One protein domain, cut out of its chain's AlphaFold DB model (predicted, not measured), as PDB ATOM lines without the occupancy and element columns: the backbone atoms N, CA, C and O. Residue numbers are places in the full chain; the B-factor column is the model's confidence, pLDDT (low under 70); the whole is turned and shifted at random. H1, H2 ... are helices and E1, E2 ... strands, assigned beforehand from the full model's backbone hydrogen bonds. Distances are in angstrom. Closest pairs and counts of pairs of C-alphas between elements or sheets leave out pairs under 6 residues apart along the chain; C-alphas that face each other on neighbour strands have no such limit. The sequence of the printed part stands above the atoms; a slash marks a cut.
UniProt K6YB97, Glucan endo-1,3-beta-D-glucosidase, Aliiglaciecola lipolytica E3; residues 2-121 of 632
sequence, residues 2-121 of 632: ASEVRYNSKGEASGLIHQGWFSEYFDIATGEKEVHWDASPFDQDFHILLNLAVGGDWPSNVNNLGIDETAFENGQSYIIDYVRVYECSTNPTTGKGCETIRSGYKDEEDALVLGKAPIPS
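What this domain is: This is residues 2 to 121 of the 632 residues of the protein "Glucan endo-1,3-beta-D-glucosidase" of Aliiglaciecola lipolytica E3 (UniProt K6YB97). With little regular structure, two small antiparallel strand hairpins, E1-E2 and E3-E4, lie toward one end; a wide loop runs out to short helices H1 and H2 and back. Of 120 printed residues, 26 are in four named strands, then two named helices, a mixed class. The whole is only just extended, close to loose, with radius of gyration of the C-alphas 20.5 A and spans 63 by 42 by 33 A.

How they stand to each other: Look at the hairpin E1, residues 4 to 7, and E2, residues 13 to 18: N 6 and O 15 are within hydrogen-bond range, 2.9 A. So are N 34 and O 25, 2.8 A, in the hairpin E3, residues 23 to 26, and E4, residues 33 to 36. H1, residues 59 to 62, and H2, residues 69 to 72, are apart, each too short for an O i to N i+4 pair.

Where its parts are: Find C-alpha 4, starting E1, at (269.845, 302.466, 194.532), and C-alpha 72, ending H2, at (263.452, 257.639, 182.965).

The domain as a whole: The link E4 to H1, 22 residues, is long. The printed part has no cut; 35 residues have pLDDT under 70.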
ATOM      1  N   ALA A   2     271.109 297.942 188.941       74.88
ATOM      2  CA  ALA A   2     271.179 297.627 190.380       74.88
ATOM      3  C   ALA A   2     270.276 298.601 191.146       74.88
ATOM      4  O   ALA A   2     270.099 299.721 190.668       74.88
ATOM      5  N   SER A   3     269.693 298.168 192.260       83.81
ATOM      6  CA  SER A   3     268.874 299.060 193.079       83.81
ATOM      7  C   SER A   3     269.742 300.158 193.696       83.81
ATOM      8  O   SER A   3     270.905 299.927 194.025       83.81
ATOM      9  N   GLU A   4     269.190 301.359 193.834       83.50
ATOM     10  CA  GLU A   4     269.845 302.466 194.532       83.50
ATOM     11  C   GLU A   4     269.068 302.748 195.812       83.50
ATOM     12  O   GLU A   4     267.908 303.146 195.755       83.50
ATOM     13  N   VAL A   5     269.696 302.493 196.959       80.88
ATOM     14  CA  VAL A   5     269.064 302.617 198.275       80.88
ATOM     15  C   VAL A   5     269.190 304.050 198.779       80.88
ATOM     16  O   VAL A   5     270.273 304.639 198.734       80.88
ATOM     17  N   ARG A   6     268.087 304.605 199.285       74.00
ATOM     18  CA  ARG A   6     268.092 305.843 200.068       74.00
ATOM     19  C   ARG A   6     268.394 305.479 201.519       74.00
ATOM     20  O   ARG A   6     267.759 304.584 202.065       74.00
ATOM     21  N   TYR A   7     269.345 306.183 202.126       71.12
ATOM     22  CA  TYR A   7     269.664 306.040 203.544       71.12
ATOM     23  C   TYR A   7     269.271 307.309 204.302       71.12
ATOM     24  O   TYR A   7     269.475 308.413 203.791       71.12
ATOM     25  N   ASN A   8     268.726 307.152 205.507       58.31
ATOM     26  CA  ASN A   8     268.403 308.267 206.396       58.31
ATOM     27  C   ASN A   8     269.668 308.834 207.084       58.31
ATOM     28  O   ASN A   8     270.787 308.346 206.896       58.31
ATOM     29  N   SER A   9     269.501 309.865 207.919       51.94
ATOM     30  CA  SER A   9     270.595 310.512 208.668       51.94
ATOM     31  C   SER A   9     271.317 309.587 209.663       51.94
ATOM     32  O   SER A   9     272.441 309.890 210.069       51.94
ATOM     33  N   LYS A  10     270.714 308.443 210.015       53.88
ATOM     34  CA  LYS A  10     271.278 307.394 210.880       53.88
ATOM     35  C   LYS A  10     272.004 306.290 210.094       53.88
ATOM     36  O   LYS A  10     272.625 305.421 210.699       53.88
ATOM     37  N   GLY A  11     272.001 306.352 208.759       60.66
ATOM     38  CA  GLY A  11     272.644 305.364 207.886       60.66
ATOM     39  C   GLY A  11     271.800 304.113 207.634       60.66
ATOM     40  O   GLY A  11     272.335 303.097 207.192       60.66
ATOM     41  N   GLU A  12     270.500 304.178 207.902       69.12
ATOM     42  CA  GLU A  12     269.559 303.067 207.762       69.12
ATOM     43  C   GLU A  12     268.820 303.173 206.426       69.12
ATOM     44  O   GLU A  12     268.521 304.277 205.966       69.12
ATOM     45  N   ALA A  13     268.558 302.036 205.775       70.44
ATOM     46  CA  ALA A  13     267.849 302.013 204.499       70.44
ATOM     47  C   ALA A  13     266.397 302.467 204.710       70.44
ATOM     48  O   ALA A  13     265.680 301.883 205.510       70.44
ATOM     49  N   SER A  14     265.973 303.510 204.001       65.56
ATOM     50  CA  SER A  14     264.681 304.177 204.208       65.56
ATOM     51  C   SER A  14     263.854 304.293 202.923       65.56
ATOM     52  O   SER A  14     262.904 305.066 202.855       65.56
ATOM     53  N   GLY A  15     264.280 303.616 201.856       71.88
ATOM     54  CA  GLY A  15     263.602 303.578 200.565       71.88
ATOM     55  C   GLY A  15     264.554 303.254 199.415       71.88
ATOM     56  O   GLY A  15     265.743 302.995 199.620       71.88
ATOM     57  N   LEU A  16     264.047 303.298 198.181       72.62
ATOM     58  CA  LEU A  16     264.846 303.151 196.960       72.62
ATOM     59  C   LEU A  16     264.725 304.409 196.097       72.62
ATOM     60  O   LEU A  16     263.624 304.826 195.763       72.62
ATOM     61  N   ILE A  17     265.863 304.982 195.706       72.75
ATOM     62  CA  ILE A  17     265.953 306.029 194.676       72.75
ATOM     63  C   ILE A  17     265.692 305.412 193.294       72.75
ATOM     64  O   ILE A  17     265.038 306.014 192.452       72.75
ATOM     65  N   HIS A  18     266.181 304.189 193.072       75.25
ATOM     66  CA  HIS A  18     265.910 303.411 191.867       75.25
ATOM     67  C   HIS A  18     265.590 301.964 192.237       75.25
ATOM     68  O   HIS A  18     266.407 301.273 192.856       75.25
ATOM     69  N   GLN A  19     264.424 301.483 191.803       79.50
ATOM     70  CA  GLN A  19     264.022 300.093 191.986       79.50
ATOM     71  C   GLN A  19     264.661 299.210 190.906       79.50
ATOM     72  O   GLN A  19     264.277 299.210 189.733       79.50
ATOM     73  N   GLY A  20     265.679 298.454 191.307       79.88
ATOM     74  CA  GLY A  20     266.499 297.638 190.424       79.88
ATOM     75  C   GLY A  20     266.455 296.150 190.765       79.88
ATOM     76  O   GLY A  20     265.492 295.624 191.321       79.88
ATOM     77  N   TRP A  21     267.508 295.440 190.377       79.38
ATOM     78  CA  TRP A  21     267.731 294.065 190.805       79.38
ATOM     79  C   TRP A  21     268.058 294.037 192.300       79.38
ATOM     80  O   TRP A  21     268.630 294.985 192.840       79.38
ATOM     81  N   PHE A  22     267.683 292.940 192.936       85.88
ATOM     82  CA  PHE A  22     267.973 292.622 194.323       85.88
ATOM     83  C   PHE A  22     268.279 291.135 194.401       85.88
ATOM     84  O   PHE A  22     268.002 290.377 193.461       85.88
ATOM     85  N   SER A  23     268.798 290.733 195.544       86.44
ATOM     86  CA  SER A  23     269.011 289.342 195.869       86.44
ATOM     87  C   SER A  23     268.522 289.030 197.267       86.44
ATOM     88  O   SER A  23     268.493 289.902 198.127       86.44
ATOM     89  N   GLU A  24     268.156 287.774 197.489       85.81
ATOM     90  CA  GLU A  24     267.724 287.298 198.795       85.81
ATOM     91  C   GLU A  24     268.553 286.090 199.206       85.81
ATOM     92  O   GLU A  24     268.636 285.102 198.463       85.81
ATOM     93  N   TYR A  25     269.142 286.148 200.394       83.94
ATOM     94  CA  TYR A  25     269.918 285.048 200.959       83.94
ATOM     95  C   TYR A  25     269.540 284.835 202.409       83.94
ATOM     96  O   TYR A  25     269.035 285.732 203.064       83.94
ATOM     97  N   PHE A  26     269.790 283.632 202.909       80.69
ATOM     98  CA  PHE A  26     269.674 283.380 204.334       80.69
ATOM     99  C   PHE A  26     270.992 283.743 205.013       80.69
ATOM    100  O   PHE A  26     272.039 283.221 204.604       80.69
ATOM    101  N   ASP A  27     270.944 284.586 206.042       82.31
ATOM    102  CA  ASP A  27     272.100 284.813 206.898       82.31
ATOM    103  C   ASP A  27     272.482 283.494 207.582       82.31
ATOM    104  O   ASP A  27     271.651 282.729 208.076       82.31
ATOM    105  N   ILE A  28     273.774 283.179 207.556       79.69
ATOM    106  CA  ILE A  28     274.271 281.871 207.999       79.69
ATOM    107  C   ILE A  28     274.267 281.764 209.533       79.69
ATOM    108  O   ILE A  28     274.254 280.650 210.066       79.69
ATOM    109  N   ALA A  29     274.309 282.888 210.249       84.25
ATOM    110  CA  ALA A  29     274.324 282.928 211.704       84.25
ATOM    111  C   ALA A  29     272.909 282.934 212.299       84.25
ATOM    112  O   ALA A  29     272.662 282.187 213.248       84.25
ATOM    113  N   THR A  30     272.001 283.743 211.754       85.31
ATOM    114  CA  THR A  30     270.624 283.902 212.251       85.31
ATOM    115  C   THR A  30     269.655 282.932 211.578       85.31
ATOM    116  O   THR A  30     268.707 282.472 212.211       85.31
ATOM    117  N   GLY A  31     269.919 282.544 210.327       83.06
ATOM    118  CA  GLY A  31     268.999 281.753 209.510       83.06
ATOM    119  C   GLY A  31     267.831 282.563 208.945       83.06
ATOM    120  O   GLY A  31     266.915 281.963 208.383       83.06
ATOM    121  N   GLU A  32     267.847 283.889 209.090       78.75
ATOM    122  CA  GLU A  32     266.824 284.793 208.561       78.75
ATOM    123  C   GLU A  32     267.084 285.115 207.092       78.75
ATOM    124  O   GLU A  32     268.224 285.115 206.632       78.75
ATOM    125  N   LYS A  33     266.011 285.343 206.330       81.06
ATOM    126  CA  LYS A  33     266.094 285.716 204.917       81.06
ATOM    127  C   LYS A  33     266.317 287.227 204.820       81.06
ATOM    128  O   LYS A  33     265.439 287.988 205.199       81.06
ATOM    129  N   GLU A  34     267.449 287.648 204.275       82.50
ATOM    130  CA  GLU A  34     267.824 289.051 204.099       82.50
ATOM    131  C   GLU A  34     267.712 289.485 202.634       82.50
ATOM    132  O   GLU A  34     267.983 288.706 201.713       82.50
ATOM    133  N   VAL A  35     267.335 290.748 202.426       83.50
ATOM    134  CA  VAL A  35     267.298 291.404 201.115       83.50
ATOM    135  C   VAL A  35     268.574 292.221 200.928       83.50
ATOM    136  O   VAL A  35     268.914 293.066 201.750       83.50
ATOM    137  N   HIS A  36     269.251 292.013 199.804       84.88
ATOM    138  CA  HIS A  36     270.422 292.779 199.392       84.88
ATOM    139  C   HIS A  36     270.117 293.537 198.101       84.88
ATOM    140  O   HIS A  36     269.747 292.950 197.082       84.88
ATOM    141  N   TRP A  37     270.296 294.854 198.143       85.75
ATOM    142  CA  TRP A  37     270.055 295.768 197.017       85.75
ATOM    143  C   TRP A  37     271.299 296.043 196.166       85.75
ATOM    144  O   TRP A  37     271.225 296.759 195.166       85.75
ATOM    145  N   ASP A  38     272.442 295.498 196.575       81.56
ATOM    146  CA  ASP A  38     273.721 295.652 195.895       81.56
ATOM    147  C   ASP A  38     273.851 294.717 194.672       81.56
ATOM    148  O   ASP A  38     272.875 294.211 194.116       81.56
ATOM    149  N   ALA A  39     275.079 294.536 194.181       77.75
ATOM    150  CA  ALA A  39     275.362 293.703 193.016       77.75
ATOM    151  C   ALA A  39     275.473 292.194 193.338       77.75
ATOM    152  O   ALA A  39     275.848 291.411 192.453       77.75
ATOM    153  N   SER A  40     275.129 291.772 194.558       78.19
ATOM    154  CA  SER A  40     275.044 290.362 194.942       78.19
ATOM    155  C   SER A  40     274.095 289.581 194.024       78.19
ATOM    156  O   SER A  40     273.085 290.128 193.574       78.19
ATOM    157  N   PRO A  41     274.385 288.302 193.703       71.31
ATOM    158  CA  PRO A  41     275.531 287.502 194.158       71.31
ATOM    159  C   PRO A  41     276.755 287.639 193.245       71.31
ATOM    160  O   PRO A  41     277.723 286.895 193.394       71.31
ATOM    161  N   PHE A  42     276.682 288.479 192.211       77.12
ATOM    162  CA  PHE A  42     277.665 288.501 191.123       77.12
ATOM    163  C   PHE A  42     278.837 289.454 191.386       77.12
ATOM    164  O   PHE A  42     279.715 289.605 190.537       77.12
ATOM    165  N   ASP A  43     278.849 290.093 192.548       76.56
ATOM    166  CA  ASP A  43     279.906 290.952 193.074       76.56
ATOM    167  C   ASP A  43     281.032 290.177 193.783       76.56
ATOM    168  O   ASP A  43     282.052 290.759 194.158       76.56
ATOM    169  N   GLN A  44     280.887 288.856 193.902       80.75
ATOM    170  CA  GLN A  44     281.872 287.932 194.456       80.75
ATOM    171  C   GLN A  44     282.149 286.754 193.509       80.75
ATOM    172  O   GLN A  44     281.448 286.536 192.521       80.75
ATOM    173  N   ASP A  45     283.188 285.968 193.807       81.75
ATOM    174  CA  ASP A  45     283.493 284.754 193.048       81.75
ATOM    175  C   ASP A  45     282.354 283.728 193.199       81.75
ATOM    176  O   ASP A  45     282.096 283.213 194.287       81.75
ATOM    177  N   PHE A  46     281.700 283.374 192.090       77.19
ATOM    178  CA  PHE A  46     280.590 282.418 192.069       77.19
ATOM    179  C   PHE A  46     280.880 281.202 191.181       77.19
ATOM    180  O   PHE A  46     281.756 281.203 190.315       77.19
ATOM    181  N   HIS A  47     280.097 280.143 191.382       80.62
ATOM    182  CA  HIS A  47     280.104 278.954 190.531       80.62
ATOM    183  C   HIS A  47     278.743 278.810 189.853       80.62
ATOM    184  O   HIS A  47     277.706 278.969 190.492       80.62
ATOM    185  N   ILE A  48     278.732 278.457 188.567       74.62
ATOM    186  CA  ILE A  48     277.492 278.114 187.863       74.62
ATOM    187  C   ILE A  48     277.223 276.623 188.067       74.62
ATOM    188  O   ILE A  48     277.953 275.771 187.552       74.62
ATOM    189  N   LEU A  49     276.163 276.311 188.805       79.31
ATOM    190  CA  LEU A  49     275.648 274.954 188.961       79.31
ATOM    191  C   LEU A  49     274.622 274.683 187.858       79.31
ATOM    192  O   LEU A  49     273.580 275.329 187.789       79.31
ATOM    193  N   LEU A  50     274.915 273.725 186.980       76.44
ATOM    194  CA  LEU A  50     274.021 273.341 185.890       76.44
ATOM    195  C   LEU A  50     273.285 272.049 186.263       76.44
ATOM    196  O   LEU A  50     273.874 270.970 186.237       76.44
ATOM    197  N   ASN A  51     271.996 272.159 186.584       74.94
ATOM    198  CA  ASN A  51     271.141 271.017 186.914       74.94
ATOM    199  C   ASN A  51     270.347 270.546 185.686       74.94
ATOM    200  O   ASN A  51     269.817 271.361 184.932       74.94
ATOM    201  N   LEU A  52     270.229 269.227 185.499       76.19
ATOM    202  CA  LEU A  52     269.354 268.646 184.479       76.19
ATOM    203  C   LEU A  52     267.921 268.563 185.021       76.19
ATOM    204  O   LEU A  52     267.590 267.632 185.753       76.19
ATOM    205  N   ALA A  53     267.072 269.520 184.650       70.12
ATOM    206  CA  ALA A  53     265.638 269.455 184.921       70.12
ATOM    207  C   ALA A  53     264.935 268.574 183.872       70.12
ATOM    208  O   ALA A  53     265.064 268.805 182.669       70.12
ATOM    209  N   VAL A  54     264.184 267.563 184.320       67.56
ATOM    210  CA  VAL A  54     263.371 266.690 183.456       67.56
ATOM    211  C   VAL A  54     261.897 267.005 183.725       67.56
ATOM    212  O   VAL A  54     261.326 266.534 184.704       67.56
ATOM    213  N   GLY A  55     261.315 267.844 182.860       63.47
ATOM    214  CA  GLY A  55     259.990 268.461 183.013       63.47
ATOM    215  C   GLY A  55     260.103 269.980 183.207       63.47
ATOM    216  O   GLY A  55     260.831 270.427 184.085       63.47
ATOM    217  N   GLY A  56     259.425 270.780 182.377       55.72
ATOM    218  CA  GLY A  56     259.478 272.251 182.439       55.72
ATOM    219  C   GLY A  56     258.140 272.902 182.084       55.72
ATOM    220  O   GLY A  56     257.414 272.318 181.287       55.72
ATOM    221  N   ASP A  57     257.847 274.055 182.705       45.50
ATOM    222  CA  ASP A  57     256.710 275.018 182.658       45.50
ATOM    223  C   ASP A  57     255.269 274.570 182.356       45.50
ATOM    224  O   ASP A  57     254.320 275.144 182.884       45.50
ATOM    225  N   TRP A  58     255.040 273.548 181.545       50.19
ATOM    226  CA  TRP A  58     253.703 273.059 181.223       50.19
ATOM    227  C   TRP A  58     253.155 272.044 182.256       50.19
ATOM    228  O   TRP A  58     252.017 272.216 182.689       50.19
ATOM    229  N   PRO A  59     253.906 271.026 182.741       50.47
ATOM    230  CA  PRO A  59     253.380 270.004 183.658       50.47
ATOM    231  C   PRO A  59     253.015 270.532 185.052       50.47
ATOM    232  O   PRO A  59     252.065 270.058 185.660       50.47
ATOM    233  N   SER A  60     253.712 271.543 185.562       49.94
ATOM    234  CA  SER A  60     253.380 272.166 186.850       49.94
ATOM    235  C   SER A  60     252.017 272.872 186.809       49.94
ATOM    236  O   SER A  60     251.319 272.920 187.815       49.94
ATOM    237  N   ASN A  61     251.623 273.371 185.629       52.12
ATOM    238  CA  ASN A  61     250.427 274.191 185.427       52.12
ATOM    239  C   ASN A  61     249.170 273.395 185.023       52.12
ATOM    240  O   ASN A  61     248.065 273.917 185.141       52.12
ATOM    241  N   VAL A  62     249.295 272.146 184.545       55.38
ATOM    242  CA  VAL A  62     248.134 271.357 184.062       55.38
ATOM    243  C   VAL A  62     248.014 269.946 184.643       55.38
ATOM    244  O   VAL A  62     247.056 269.240 184.325       55.38
ATOM    245  N   ASN A  63     248.957 269.501 185.480       52.16
ATOM    246  CA  ASN A  63     249.148 268.075 185.742       52.16
ATOM    247  C   ASN A  63     248.969 267.681 187.211       52.16
ATOM    248  O   ASN A  63     249.861 267.130 187.852       52.16
ATOM    249  N   ASN A  64     247.707 267.658 187.631       47.72
ATOM    250  CA  ASN A  64     247.237 266.582 188.510       47.72
ATOM    251  C   ASN A  64     247.263 265.194 187.788       47.72
ATOM    252  O   ASN A  64     246.430 264.336 188.063       47.72
ATOM    253  N   LEU A  65     248.173 264.984 186.813       54.19
ATOM    254  CA  LEU A  65     248.306 263.786 185.963       54.19
ATOM    255  C   LEU A  65     249.737 263.192 185.954       54.19
ATOM    256  O   LEU A  65     249.993 262.262 185.194       54.19
ATOM    257  N   GLY A  66     250.655 263.678 186.803       57.62
ATOM    258  CA  GLY A  66     251.940 263.012 187.083       57.62
ATOM    259  C   GLY A  66     253.100 263.281 186.106       57.62
ATOM    260  O   GLY A  66     253.020 264.126 185.217       57.62
ATOM    261  N   ILE A  67     254.215 262.578 186.333       64.19
ATOM    262  CA  ILE A  67     255.468 262.619 185.556       64.19
ATOM    263  C   ILE A  67     255.424 261.505 184.493       64.19
ATOM    264  O   ILE A  67     254.963 260.406 184.789       64.19
ATOM    265  N   ASP A  68     255.917 261.752 183.272       67.25
ATOM    266  CA  ASP A  68     256.076 260.696 182.257       67.25
ATOM    267  C   ASP A  68     257.216 259.740 182.655       67.25
ATOM    268  O   ASP A  68     258.398 260.054 182.504       67.25
ATOM    269  N   GLU A  69     256.861 258.565 183.181       71.19
ATOM    270  CA  GLU A  69     257.815 257.549 183.643       71.19
ATOM    271  C   GLU A  69     258.743 257.046 182.523       71.19
ATOM    272  O   GLU A  69     259.888 256.663 182.792       71.19
ATOM    273  N   THR A  70     258.315 257.118 181.255       73.31
ATOM    274  CA  THR A  70     259.134 256.678 180.113       73.31
ATOM    275  C   THR A  70     260.358 257.565 179.891       73.31
ATOM    276  O   THR A  70     261.381 257.099 179.383       73.31
ATOM    277  N   ALA A  71     260.326 258.815 180.374       71.56
ATOM    278  CA  ALA A  71     261.479 259.710 180.362       71.56
ATOM    279  C   ALA A  71     262.655 259.172 181.200       71.56
ATOM    280  O   ALA A  71     263.792 259.595 181.002       71.56
ATOM    281  N   PHE A  72     262.422 258.211 182.097       74.88
ATOM    282  CA  PHE A  72     263.452 257.639 182.965       74.88
ATOM    283  C   PHE A  72     263.850 256.201 182.591       74.88
ATOM    284  O   PHE A  72     264.868 255.717 183.085       74.88
ATOM    285  N   GLU A  73     263.124 255.532 181.685       78.56
ATOM    286  CA  GLU A  73     263.305 254.103 181.349       78.56
ATOM    287  C   GLU A  73     264.712 253.735 180.853       78.56
ATOM    288  O   GLU A  73     265.180 252.621 181.089       78.56
ATOM    289  N   ASN A  74     265.406 254.661 180.186       77.88
ATOM    290  CA  ASN A  74     266.748 254.434 179.632       77.88
ATOM    291  C   ASN A  74     267.837 255.293 180.299       77.88
ATOM    292  O   ASN A  74     268.965 255.354 179.807       77.88
ATOM    293  N   GLY A  75     267.509 255.944 181.419       72.25
ATOM    294  CA  GLY A  75     268.349 256.963 182.043       72.25
ATOM    295  C   GLY A  75     268.421 258.260 181.228       72.25
ATOM    296  O   GLY A  75     268.164 258.293 180.026       72.25
ATOM    297  N   GLN A  76     268.789 259.350 181.896       75.38
ATOM    298  CA  GLN A  76     269.038 260.652 181.278       75.38
ATOM    299  C   GLN A  76     270.508 261.019 181.490       75.38
ATOM    300  O   GLN A  76     271.063 260.780 182.561       75.38
ATOM    301  N   SER A  77     271.167 261.559 180.465       78.62
ATOM    302  CA  SER A  77     272.566 261.991 180.545       78.62
ATOM    303  C   SER A  77     272.673 263.451 180.141       78.62
ATOM    304  O   SER A  77     272.371 263.802 179.002       78.62
ATOM    305  N   TYR A  78     273.139 264.293 181.060       79.50
ATOM    306  CA  TYR A  78     273.479 265.678 180.765       79.50
ATOM    307  C   TYR A  78     274.969 265.771 180.445       79.50
ATOM    308  O   TYR A  78     275.813 265.705 181.336       79.50
ATOM    309  N   ILE A  79     275.290 265.836 179.153       83.50
ATOM    310  CA  ILE A  79     276.668 265.850 178.656       83.50
ATOM    311  C   ILE A  79     276.970 267.246 178.126       83.50
ATOM    312  O   ILE A  79     276.366 267.695 177.154       83.50
ATOM    313  N   ILE A  80     277.926 267.921 178.760       81.81
ATOM    314  CA  ILE A  80     278.402 269.238 178.340       81.81
ATOM    315  C   ILE A  80     279.592 269.025 177.399       81.81
ATOM    316  O   ILE A  80     280.638 268.546 177.826       81.81
ATOM    317  N   ASP A  81     279.424 269.362 176.120       85.62
ATOM    318  CA  ASP A  81     280.478 269.237 175.099       85.62
ATOM    319  C   ASP A  81     281.538 270.343 175.249       85.62
ATOM    320  O   ASP A  81     282.735 270.085 175.354       85.62
ATOM    321  N   TYR A  82     281.096 271.599 175.344       82.38
ATOM    322  CA  TYR A  82     281.969 272.737 175.611       82.38
ATOM    323  C   TYR A  82     281.199 273.889 176.260       82.38
ATOM    324  O   TYR A  82     280.005 274.069 176.030       82.38
ATOM    325  N   VAL A  83     281.916 274.721 177.015       79.88
ATOM    326  CA  VAL A  83     281.436 276.022 177.497       79.88
ATOM    327  C   VAL A  83     282.160 277.107 176.705       79.88
ATOM    328  O   VAL A  83     283.379 277.048 176.543       79.88
ATOM    329  N   ARG A  84     281.421 278.085 176.175       82.12
ATOM    330  CA  ARG A  84     281.995 279.275 175.531       82.12
ATOM    331  C   ARG A  84     281.695 280.496 176.379       82.12
ATOM    332  O   ARG A  84     280.540 280.745 176.701       82.12
ATOM    333  N   VAL A  85     282.739 281.261 176.666       75.31
ATOM    334  CA  VAL A  85     282.646 282.587 177.273       75.31
ATOM    335  C   VAL A  85     282.973 283.591 176.176       75.31
ATOM    336  O   VAL A  85     283.994 283.453 175.500       75.31
ATOM    337  N   TYR A  86     282.081 284.550 175.951       74.38
ATOM    338  CA  TYR A  86     282.259 285.592 174.945       74.38
ATOM    339  C   TYR A  86     282.575 286.909 175.650       74.38
ATOM    340  O   TYR A  86     281.879 287.283 176.589       74.38
ATOM    341  N   GLU A  87     283.617 287.603 175.195       74.94
ATOM    342  CA  GLU A  87     283.940 288.960 175.636       74.94
ATOM    343  C   GLU A  87     283.293 289.959 174.674       74.94
ATOM    344  O   GLU A  87     283.385 289.817 173.449       74.94
ATOM    345  N   CYS A  88     282.615 290.964 175.217       75.19
ATOM    346  CA  CYS A  88     281.963 291.971 174.397       75.19
ATOM    347  C   CYS A  88     282.972 292.961 173.820       75.19
ATOM    348  O   CYS A  88     283.938 293.358 174.464       75.19
ATOM    349  N   SER A  89     282.720 293.401 172.587       77.31
ATOM    350  CA  SER A  89     283.597 294.337 171.872       77.31
ATOM    351  C   SER A  89     283.592 295.754 172.457       77.31
ATOM    352  O   SER A  89     284.466 296.556 172.137       77.31
ATOM    353  N   THR A  90     282.609 296.063 173.307       71.62
ATOM    354  CA  THR A  90     282.441 297.349 173.989       71.62
ATOM    355  C   THR A  90     282.640 297.145 175.488       71.62
ATOM    356  O   THR A  90     282.158 296.161 176.039       71.62
ATOM    357  N   ASN A  91     283.348 298.062 176.153       70.00
ATOM    358  CA  ASN A  91     283.695 297.973 177.581       70.00
ATOM    359  C   ASN A  91     284.184 296.573 178.035       70.00
ATOM    360  O   ASN A  91     283.679 296.062 179.036       70.00
ATOM    361  N   PRO A  92     285.159 295.952 177.335       74.69
ATOM    362  CA  PRO A  92     285.603 294.584 177.626       74.69
ATOM    363  C   PRO A  92     286.138 294.440 179.055       74.69
ATOM    364  O   PRO A  92     285.862 293.456 179.727       74.69
ATOM    365  N   THR A  93     286.808 295.478 179.570       77.31
ATOM    366  CA  THR A  93     287.361 295.499 180.930       77.31
ATOM    367  C   THR A  93     286.298 295.400 182.023       77.31
ATOM    368  O   THR A  93     286.574 294.853 183.081       77.31
ATOM    369  N   THR A  94     285.101 295.953 181.800       71.31
ATOM    370  CA  THR A  94     284.042 295.999 182.821       71.31
ATOM    371  C   THR A  94     282.858 295.095 182.492       71.31
ATOM    372  O   THR A  94     281.872 295.134 183.214       71.31
ATOM    373  N   GLY A  95     282.863 294.386 181.358       70.19
ATOM    374  CA  GLY A  95     281.734 293.568 180.889       70.19
ATOM    375  C   GLY A  95     280.470 294.344 180.480       70.19
ATOM    376  O   GLY A  95     279.637 293.799 179.767       70.19
ATOM    377  N   LYS A  96     280.339 295.630 180.843       66.38
ATOM    378  CA  LYS A  96     279.152 296.482 180.603       66.38
ATOM    379  C   LYS A  96     278.656 296.517 179.155       66.38
ATOM    380  O   LYS A  96     277.474 296.731 178.925       66.38
ATOM    381  N   GLY A  97     279.519 296.317 178.158       67.38
ATOM    382  CA  GLY A  97     279.061 296.255 176.764       67.38
ATOM    383  C   GLY A  97     278.303 294.976 176.412       67.38
ATOM    384  O   GLY A  97     277.752 294.897 175.319       67.38
ATOM    385  N   CYS A  98     278.262 293.995 177.316       69.69
ATOM    386  CA  CYS A  98     277.395 292.823 177.232       69.69
ATOM    387  C   CYS A  98     275.976 293.092 177.745       69.69
ATOM    388  O   CYS A  98     275.069 292.345 177.391       69.69
ATOM    389  N   GLU A  99     275.772 294.146 178.543       61.41
ATOM    390  CA  GLU A  99     274.457 294.517 179.090       61.41
ATOM    391  C   GLU A  99     273.533 295.114 178.017       61.41
ATOM    392  O   GLU A  99     272.313 295.035 178.122       61.41
ATOM    393  N   THR A 100     274.093 295.721 176.967       55.94
ATOM    394  CA  THR A 100     273.334 296.517 175.994       55.94
ATOM    395  C   THR A 100     273.351 295.873 174.611       55.94
ATOM    396  O   THR A 100     274.249 296.123 173.807       55.94
ATOM    397  N   ILE A 101     272.322 295.079 174.294       59.53
ATOM    398  CA  ILE A 101     272.089 294.570 172.926       59.53
ATOM    399  C   ILE A 101     271.658 295.724 171.984       59.53
ATOM    400  O   ILE A 101     271.795 295.625 170.765       59.53
ATOM    401  N   ARG A 102     271.181 296.849 172.546       65.19
ATOM    402  CA  ARG A 102     270.841 298.100 171.845       65.19
ATOM    403  C   ARG A 102     271.106 299.341 172.715       65.19
ATOM    404  O   ARG A 102     271.076 299.244 173.941       65.19
ATOM    405  N   SER A 103     271.323 300.498 172.083       63.31
ATOM    406  CA  SER A 103     271.310 301.816 172.749       63.31
ATOM    407  C   SER A 103     269.916 302.127 173.315       63.31
ATOM    408  O   SER A 103     268.937 301.640 172.760       63.31
ATOM    409  N   GLY A 104     269.829 302.916 174.393       63.12
ATOM    410  CA  GLY A 104     268.555 303.247 175.059       63.12
ATOM    411  C   GLY A 104     268.127 302.262 176.156       63.12
ATOM    412  O   GLY A 104     267.183 302.525 176.873       63.12
ATOM    413  N   TYR A 105     268.853 301.155 176.378       67.12
ATOM    414  CA  TYR A 105     268.478 300.127 177.373       67.12
ATOM    415  C   TYR A 105     268.307 300.631 178.827       67.12
ATOM    416  O   TYR A 105     267.615 299.999 179.616       67.12
ATOM    417  N   LYS A 106     268.964 301.740 179.191       67.88
ATOM    418  CA  LYS A 106     268.888 302.357 180.530       67.88
ATOM    419  C   LYS A 106     267.902 303.524 180.606       67.88
ATOM    420  O   LYS A 106     267.845 304.180 181.634       67.88
ATOM    421  N   ASP A 107     267.206 303.798 179.512       71.56
ATOM    422  CA  ASP A 107     266.185 304.829 179.433       71.56
ATOM    423  C   ASP A 107     264.855 304.241 179.920       71.56
ATOM    424  O   ASP A 107     264.380 303.238 179.370       71.56
ATOM    425  N   GLU A 108     264.308 304.839 180.978       70.56
ATOM    426  CA  GLU A 108     263.018 304.485 181.581       70.56
ATOM    427  C   GLU A 108     261.860 304.600 180.591       70.56
ATOM    428  O   GLU A 108     260.939 303.788 180.640       70.56
ATOM    429  N   GLU A 109     261.945 305.514 179.623       75.81
ATOM    430  CA  GLU A 109     260.878 305.754 178.647       75.81
ATOM    431  C   GLU A 109     260.966 304.858 177.391       75.81
ATOM    432  O   GLU A 109     260.032 304.831 176.588       75.81
ATOM    433  N   ASP A 110     262.058 304.102 177.192       75.81
ATOM    434  CA  ASP A 110     262.248 303.220 176.017       75.81
ATOM    435  C   ASP A 110     262.304 301.735 176.390       75.81
ATOM    436  O   ASP A 110     261.594 300.901 175.818       75.81
ATOM    437  N   ALA A 111     263.218 301.359 177.281       69.75
ATOM    438  CA  ALA A 111     263.700 299.980 177.322       69.75
ATOM    439  C   ALA A 111     264.047 299.458 178.712       69.75
ATOM    440  O   ALA A 111     264.257 298.246 178.851       69.75
ATOM    441  N   LEU A 112     264.173 300.340 179.705       71.94
ATOM    442  CA  LEU A 112     264.491 299.914 181.052       71.94
ATOM    443  C   LEU A 112     263.290 299.177 181.640       71.94
ATOM    444  O   LEU A 112     262.198 299.715 181.770       71.94
ATOM    445  N   VAL A 113     263.519 297.929 182.031       70.50
ATOM    446  CA  VAL A 113     262.591 297.211 182.898       70.50
ATOM    447  C   VAL A 113     262.957 297.584 184.329       70.50
ATOM    448  O   VAL A 113     264.059 297.251 184.780       70.50
ATOM    449  N   LEU A 114     262.059 298.298 185.011       69.12
ATOM    450  CA  LEU A 114     262.179 298.546 186.445       69.12
ATOM    451  C   LEU A 114     262.213 297.203 187.176       69.12
ATOM    452  O   LEU A 114     261.496 296.258 186.828       69.12
ATOM    453  N   GLY A 115     263.128 297.090 188.133       70.88
ATOM    454  CA  GLY A 115     263.249 295.881 188.927       70.88
ATOM    455  C   GLY A 115     262.113 295.761 189.938       70.88
ATOM    456  O   GLY A 115     261.312 296.672 190.105       70.88
ATOM    457  N   LYS A 116     262.036 294.615 190.618       75.44
ATOM    458  CA  LYS A 116     261.042 294.351 191.672       75.44
ATOM    459  C   LYS A 116     261.682 294.276 193.056       75.44
ATOM    460  O   LYS A 116     261.256 293.474 193.880       75.44
ATOM    461  N   ALA A 117     262.755 295.034 193.275       79.31
ATOM    462  CA  ALA A 117     263.400 295.086 194.577       79.31
ATOM    463  C   ALA A 117     262.395 295.501 195.661       79.31
ATOM    464  O   ALA A 117     261.704 296.503 195.456       79.31
ATOM    465  N   PRO A 118     262.313 294.766 196.786       76.69
ATOM    466  CA  PRO A 118     261.552 295.206 197.945       76.69
ATOM    467  C   PRO A 118     262.029 296.597 198.349       76.69
ATOM    468  O   PRO A 118     263.233 296.826 198.437       76.69
ATOM    469  N   ILE A 119     261.119 297.545 198.536       74.25
ATOM    470  CA  ILE A 119     261.492 298.873 199.030       74.25
ATOM    471  C   ILE A 119     261.708 298.723 200.543       74.25
ATOM    472  O   ILE A 119     260.787 298.237 201.198       74.25
ATOM    473  N   PRO A 120     262.875 299.082 201.105       71.44
ATOM    474  CA  PRO A 120     263.090 298.997 202.543       71.44
ATOM    475  C   PRO A 120     262.206 300.010 203.266       71.44
ATOM    476  O   PRO A 120     262.155 301.175 202.867       71.44
ATOM    477  N   SER A 121     261.531 299.561 204.320       66.88
ATOM    478  CA  SER A 121     260.902 300.451 205.291       66.88
ATOM    479  C   SER A 121     261.986 301.014 206.220       66.88
ATOM    480  O   SER A 121     262.941 300.292 206.532       66.88
TER     481      SER A 121